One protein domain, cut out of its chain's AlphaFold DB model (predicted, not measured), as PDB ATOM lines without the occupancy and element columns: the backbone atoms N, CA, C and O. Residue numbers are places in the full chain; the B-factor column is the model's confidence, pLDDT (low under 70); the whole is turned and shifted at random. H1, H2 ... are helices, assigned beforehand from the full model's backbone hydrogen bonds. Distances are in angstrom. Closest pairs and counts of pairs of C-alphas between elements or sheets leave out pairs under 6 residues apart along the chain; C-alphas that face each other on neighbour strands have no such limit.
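AT A GLANCE: This is residues 15 to 57 of the 86 residues of the protein "Serine O-acetyltransferase" of Raphidocelis subcapitata (UniProt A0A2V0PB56). Picture a long helical hairpin: H2 and H3 lie side by side and run opposite ways, their lines only 5 degrees from each other, with a tight turn at one end. At the other end the short helix H1 sticks out past the start of H2 as a small tail, residues 15 to 20 standing free. The 43 residues printed include three named helices, in the order H1, H2, H3 along the chain, and no named strand; the class is all helix. The whole is only just loose, close to compact, with a radius of gyration of the C-alphas of 11.5 A. Its C-alphas span 37 by 18 by 7 A, a rod in outline, and the tail of H1 adds to the length.

HOW THE PARTS SIT: Begin at the first printed residue, with H1, residues 15 to 19, and go on to H2, residues 22 to 38. These two are close but not clearly touching; look at the C-alphas of Leu 18 and Tyr 24, their closest, 8.0 A apart. Next comes H3, residues 42 to 56, which touches H2 with 19 pairs of C-alphas within 8 A. Their closest C-alphas are those of Ala 33 and Ala 45, 4.6 A apart. H2 and H3 run opposite ways at a shallow tilt of 5 degrees, a helical hairpin, and their centres are 9.2 A apart. H1 and H3 are apart. In the backbones of H1, H2 and H3 every O i to N i+4 pair is within hydrogen-bond range.

IN THESE COORDINATES: Find C-alpha 15 at (-16.785, -18.903, -6.725), where H1 begins; this helix has five residues, Thr 15 to Leu 19. Then look for C-alpha 22 at (-27.310, -23.354, 0.189), where H2 begins; from there it runs 24.2 A to C-alpha 38 at (-36.224, -45.485, -3.837), and with 17 residues it is the longest helix. Over that run you will see y fall from -23.354 to -45.485. H3 takes y back again, from Arg 42 over 20.7 A to C-alpha 56 at (-31.216, -24.663, 4.392), in 15 residues.

THE WHOLE: The two C-alphas farthest apart are those of Gln 16 and Gly 40, at 37.0 A, while the first and last printed C-alphas, those of Thr 15 and His 57, are 21.9 A apart. The printed part has no cut. Both links are tight: two residues between H1 and H2, and three between H2 and H3. Read the B-factor column for the model's confidence: the mean pLDDT of the printed part is 78.0, and residues 15 to 23 are under 70. In H1 the mean pLDDT is 47, against 81 in H2 and 86 in H3.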
ATOM      1  N   THR A  15     -17.113 -18.824  -8.155       45.94
ATOM      2  CA  THR A  15     -16.785 -18.903  -6.725       45.94
ATOM      3  C   THR A  15     -17.867 -18.311  -5.826       45.94
ATOM      4  O   THR A  15     -18.137 -18.866  -4.767       45.94
ATOM      5  N   GLN A  16     -18.546 -17.244  -6.248       43.56
ATOM      6  CA  GLN A  16     -19.629 -16.626  -5.479       43.56
ATOM      7  C   GLN A  16     -20.921 -17.455  -5.576       43.56
ATOM      8  O   GLN A  16     -21.621 -17.625  -4.580       43.56
ATOM      9  N   ALA A  17     -21.175 -18.074  -6.734       50.09
ATOM     10  CA  ALA A  17     -22.243 -19.057  -6.897       50.09
ATOM     11  C   ALA A  17     -22.015 -20.292  -6.010       50.09
ATOM     12  O   ALA A  17     -22.940 -20.700  -5.320       50.09
ATOM     13  N   LEU A  18     -20.791 -20.841  -5.957       47.59
ATOM     14  CA  LEU A  18     -20.435 -21.986  -5.106       47.59
ATOM     15  C   LEU A  18     -20.526 -21.662  -3.599       47.59
ATOM     16  O   LEU A  18     -21.002 -22.495  -2.828       47.59
ATOM     17  N   LEU A  19     -20.115 -20.455  -3.184       46.00
ATOM     18  CA  LEU A  19     -20.160 -20.009  -1.782       46.00
ATOM     19  C   LEU A  19     -21.575 -19.639  -1.293       46.00
ATOM     20  O   LEU A  19     -21.867 -19.826  -0.114       46.00
ATOM     21  N   HIS A  20     -22.475 -19.158  -2.161       52.19
ATOM     22  CA  HIS A  20     -23.875 -18.863  -1.800       52.19
ATOM     23  C   HIS A  20     -24.815 -20.073  -1.912       52.19
ATOM     24  O   HIS A  20     -26.015 -19.975  -1.640       52.19
ATOM     25  N   PHE A  21     -24.299 -21.238  -2.298       61.66
ATOM     26  CA  PHE A  21     -25.108 -22.347  -2.786       61.66
ATOM     27  C   PHE A  21     -25.691 -23.237  -1.671       61.66
ATOM     28  O   PHE A  21     -25.662 -24.468  -1.760       61.66
ATOM     29  N   LYS A  22     -26.338 -22.634  -0.661       62.19
ATOM     30  CA  LYS A  22     -27.310 -23.354   0.189       62.19
ATOM     31  C   LYS A  22     -28.302 -24.142  -0.680       62.19
ATOM     32  O   LYS A  22     -28.637 -25.276  -0.362       62.19
ATOM     33  N   GLY A  23     -28.660 -23.602  -1.852       68.56
ATOM     34  CA  GLY A  23     -29.463 -24.298  -2.862       68.56
ATOM     35  C   GLY A  23     -28.808 -25.546  -3.481       68.56
ATOM     36  O   GLY A  23     -29.502 -26.514  -3.760       68.56
ATOM     37  N   TYR A  24     -27.484 -25.595  -3.663       73.94
ATOM     38  CA  TYR A  24     -26.795 -26.744  -4.269       73.94
ATOM     39  C   TYR A  24     -26.637 -27.834  -3.234       73.94
ATOM     40  O   TYR A  24     -26.899 -28.994  -3.532       73.94
ATOM     41  N   GLN A  25     -26.265 -27.456  -2.010       76.81
ATOM     42  CA  GLN A  25     -26.217 -28.383  -0.888       76.81
ATOM     43  C   GLN A  25     -27.606 -28.977  -0.623       76.81
ATOM     44  O   GLN A  25     -27.712 -30.195  -0.484       76.81
ATOM     45  N   ALA A  26     -28.672 -28.173  -0.681       77.06
ATOM     46  CA  ALA A  26     -30.047 -28.663  -0.594       77.06
ATOM     47  C   ALA A  26     -30.387 -29.654  -1.723       77.06
ATOM     48  O   ALA A  26     -30.936 -30.719  -1.456       77.06
ATOM     49  N   VAL A  27     -29.994 -29.372  -2.971       78.06
ATOM     50  CA  VAL A  27     -30.239 -30.280  -4.107       78.06
ATOM     51  C   VAL A  27     -29.446 -31.577  -4.017       78.06
ATOM     52  O   VAL A  27     -29.995 -32.643  -4.290       78.06
ATOM     53  N   GLN A  28     -28.165 -31.530  -3.642       82.19
ATOM     54  CA  GLN A  28     -27.382 -32.756  -3.471       82.19
ATOM     55  C   GLN A  28     -27.917 -33.586  -2.300       82.19
ATOM     56  O   GLN A  28     -28.065 -34.800  -2.430       82.19
ATOM     57  N   SER A  29     -28.298 -32.941  -1.197       83.62
ATOM     58  CA  SER A  29     -28.883 -33.625  -0.039       83.62
ATOM     59  C   SER A  29     -30.252 -34.233  -0.376       83.62
ATOM     60  O   SER A  29     -30.534 -35.373  -0.006       83.62
ATOM     61  N   HIS A  30     -31.067 -33.536  -1.176       83.50
ATOM     62  CA  HIS A  30     -32.320 -34.066  -1.721       83.50
ATOM     63  C   HIS A  30     -32.094 -35.307  -2.593       83.50
ATOM     64  O   HIS A  30     -32.844 -36.272  -2.496       83.50
ATOM     65  N   ARG A  31     -31.031 -35.348  -3.405       83.50
ATOM     66  CA  ARG A  31     -30.696 -36.540  -4.209       83.50
ATOM     67  C   ARG A  31     -30.393 -37.759  -3.340       83.50
ATOM     68  O   ARG A  31     -30.807 -38.862  -3.690       83.50
ATOM     69  N   VAL A  32     -29.726 -37.562  -2.203       86.56
ATOM     70  CA  VAL A  32     -29.484 -38.630  -1.218       86.56
ATOM     71  C   VAL A  32     -30.801 -39.081  -0.579       86.56
ATOM     72  O   VAL A  32     -31.066 -40.282  -0.506       86.56
ATOM     73  N   ALA A  33     -31.670 -38.141  -0.193       87.00
ATOM     74  CA  ALA A  33     -32.997 -38.454   0.342       87.00
ATOM     75  C   ALA A  33     -33.874 -39.208  -0.678       87.00
ATOM     76  O   ALA A  33     -34.544 -40.178  -0.324       87.00
ATOM     77  N   HIS A  34     -33.812 -38.824  -1.955       85.69
ATOM     78  CA  HIS A  34     -34.494 -39.494  -3.062       85.69
ATOM     79  C   HIS A  34     -33.976 -40.920  -3.274       85.69
ATOM     80  O   HIS A  34     -34.761 -41.849  -3.443       85.69
ATOM     81  N   HIS A  35     -32.659 -41.128  -3.203       86.88
ATOM     82  CA  HIS A  35     -32.078 -42.465  -3.305       86.88
ATOM     83  C   HIS A  35     -32.521 -43.375  -2.145       86.88
ATOM     84  O   HIS A  35     -32.922 -44.517  -2.366       86.88
ATOM     85  N   LEU A  36     -32.545 -42.856  -0.911       86.94
ATOM     86  CA  LEU A  36     -33.064 -43.581   0.258       86.94
ATOM     87  C   LEU A  36     -34.553 -43.924   0.121       86.94
ATOM     88  O   LEU A  36     -34.976 -45.010   0.523       86.94
ATOM     89  N   TRP A  37     -35.335 -43.020  -0.471       87.00
ATOM     90  CA  TRP A  37     -36.751 -43.236  -0.754       87.00
ATOM     91  C   TRP A  37     -36.973 -44.372  -1.758       87.00
ATOM     92  O   TRP A  37     -37.826 -45.229  -1.525       87.00
ATOM     93  N   LEU A  38     -36.179 -44.415  -2.834       87.56
ATOM     94  CA  LEU A  38     -36.224 -45.485  -3.837       87.56
ATOM     95  C   LEU A  38     -35.803 -46.846  -3.263       87.56
ATOM     96  O   LEU A  38     -36.396 -47.860  -3.612       87.56
ATOM     97  N   ASN A  39     -34.864 -46.864  -2.315       90.81
ATOM     98  CA  ASN A  39     -34.431 -48.079  -1.614       90.81
ATOM     99  C   ASN A  39     -35.421 -48.555  -0.525       90.81
ATOM    100  O   ASN A  39     -35.072 -49.393   0.306       90.81
ATOM    101  N   GLY A  40     -36.635 -47.995  -0.462       88.62
ATOM    102  CA  GLY A  40     -37.676 -48.381   0.498       88.62
ATOM    103  C   GLY A  40     -37.494 -47.827   1.917       88.62
ATOM    104  O   GLY A  40     -38.361 -48.018   2.769       88.62
ATOM    105  N   ARG A  41     -36.420 -47.072   2.192       88.12
ATOM    106  CA  ARG A  41     -36.118 -46.499   3.516       88.12
ATOM    107  C   ARG A  41     -36.788 -45.136   3.712       88.12
ATOM    108  O   ARG A  41     -36.128 -44.115   3.913       88.12
ATOM    109  N   ARG A  42     -38.124 -45.117   3.676       86.94
ATOM    110  CA  ARG A  42     -38.935 -43.882   3.719       86.94
ATOM    111  C   ARG A  42     -38.739 -43.058   4.997       86.94
ATOM    112  O   ARG A  42     -38.657 -41.838   4.915       86.94
ATOM    113  N   ALA A  43     -38.602 -43.708   6.156       87.56
ATOM    114  CA  ALA A  43     -38.395 -43.020   7.434       87.56
ATOM    115  C   ALA A  43     -37.090 -42.201   7.455       87.56
ATOM    116  O   ALA A  43     -37.088 -41.043   7.865       87.56
ATOM    117  N   LEU A  44     -35.996 -42.769   6.934       87.38
ATOM    118  CA  LEU A  44     -34.711 -42.070   6.835       87.38
ATOM    119  C   LEU A  44     -34.754 -40.937   5.808       87.38
ATOM    120  O   LEU A  44     -34.175 -39.881   6.042       87.38
ATOM    121  N   ALA A  45     -35.462 -41.134   4.694       87.19
ATOM    122  CA  ALA A  45     -35.636 -40.094   3.686       87.19
ATOM    123  C   ALA A  45     -36.395 -38.869   4.236       87.19
ATOM    124  O   ALA A  45     -35.988 -37.740   3.976       87.19
ATOM    125  N   LEU A  46     -37.450 -39.080   5.032       87.38
ATOM    126  CA  LEU A  46     -38.217 -38.003   5.679       87.38
ATOM    127  C   LEU A  46     -37.432 -37.308   6.799       87.38
ATOM    128  O   LEU A  46     -37.470 -36.084   6.926       87.38
ATOM    129  N   MET A  47     -36.665 -38.072   7.582       89.50
ATOM    130  CA  MET A  47     -35.755 -37.504   8.577       89.50
ATOM    131  C   MET A  47     -34.715 -36.597   7.907       89.50
ATOM    132  O   MET A  47     -34.482 -35.480   8.362       89.50
ATOM    133  N   LEU A  48     -34.122 -37.053   6.800       87.06
ATOM    134  CA  LEU A  48     -33.126 -36.282   6.063       87.06
ATOM    135  C   LEU A  48     -33.737 -35.019   5.440       87.06
ATOM    136  O   LEU A  48     -33.145 -33.950   5.543       87.06
ATOM    137  N   GLN A  49     -34.944 -35.113   4.876       86.69
ATOM    138  CA  GLN A  49     -35.689 -33.952   4.379       86.69
ATOM    139  C   GLN A  49     -35.958 -32.925   5.489       86.69
ATOM    140  O   GLN A  49     -35.718 -31.740   5.275       86.69
ATOM    141  N   SER A  50     -36.341 -33.363   6.691       87.69
ATOM    142  CA  SER A  50     -36.551 -32.460   7.835       87.69
ATOM    143  C   SER A  50     -35.270 -31.711   8.224       87.69
ATOM    144  O   SER A  50     -35.305 -30.508   8.472       87.69
ATOM    145  N   ARG A  51     -34.113 -32.388   8.201       88.06
ATOM    146  CA  ARG A  51     -32.807 -31.762   8.482       88.06
ATOM    147  C   ARG A  51     -32.370 -30.775   7.406       88.06
ATOM    148  O   ARG A  51     -31.806 -29.735   7.729       88.06
ATOM    149  N   ILE A  52     -32.639 -31.079   6.139       83.50
ATOM    150  CA  ILE A  52     -32.361 -30.168   5.020       83.50
ATOM    151  C   ILE A  52     -33.231 -28.909   5.140       83.50
ATOM    152  O   ILE A  52     -32.731 -27.801   4.957       83.50
ATOM    153  N   SER A  53     -34.504 -29.078   5.504       83.88
ATOM    154  CA  SER A  53     -35.450 -27.981   5.722       83.88
ATOM    155  C   SER A  53     -35.010 -27.070   6.877       83.88
ATOM    156  O   SER A  53     -35.010 -25.853   6.734       83.88
ATOM    157  N   GLU A  54     -34.519 -27.641   7.980       84.81
ATOM    158  CA  GLU A  54     -33.982 -26.894   9.127       84.81
ATOM    159  C   GLU A  54     -32.676 -26.144   8.795       84.81
ATOM    160  O   GLU A  54     -32.524 -24.975   9.140       84.81
ATOM    161  N   ALA A  55     -31.739 -26.787   8.090       81.81
ATOM    162  CA  ALA A  55     -30.417 -26.215   7.811       81.81
ATOM    163  C   ALA A  55     -30.415 -25.194   6.659       81.81
ATOM    164  O   ALA A  55     -29.661 -24.214   6.672       81.81
ATOM    165  N   PHE A  56     -31.234 -25.436   5.634       77.56
ATOM    166  CA  PHE A  56     -31.216 -24.663   4.392       77.56
ATOM    167  C   PHE A  56     -32.496 -23.865   4.150       77.56
ATOM    168  O   PHE A  56     -32.507 -23.069   3.213       77.56
ATOM    169  N   HIS A  57     -33.539 -24.034   4.975       75.94
ATOM    170  CA  HIS A  57     -34.875 -23.460   4.763       75.94
ATOM    171  C   HIS A  57     -35.461 -23.806   3.382       75.94
ATOM    172  O   HIS A  57     -36.201 -23.026   2.786       75.94
TER     173      HIS A  57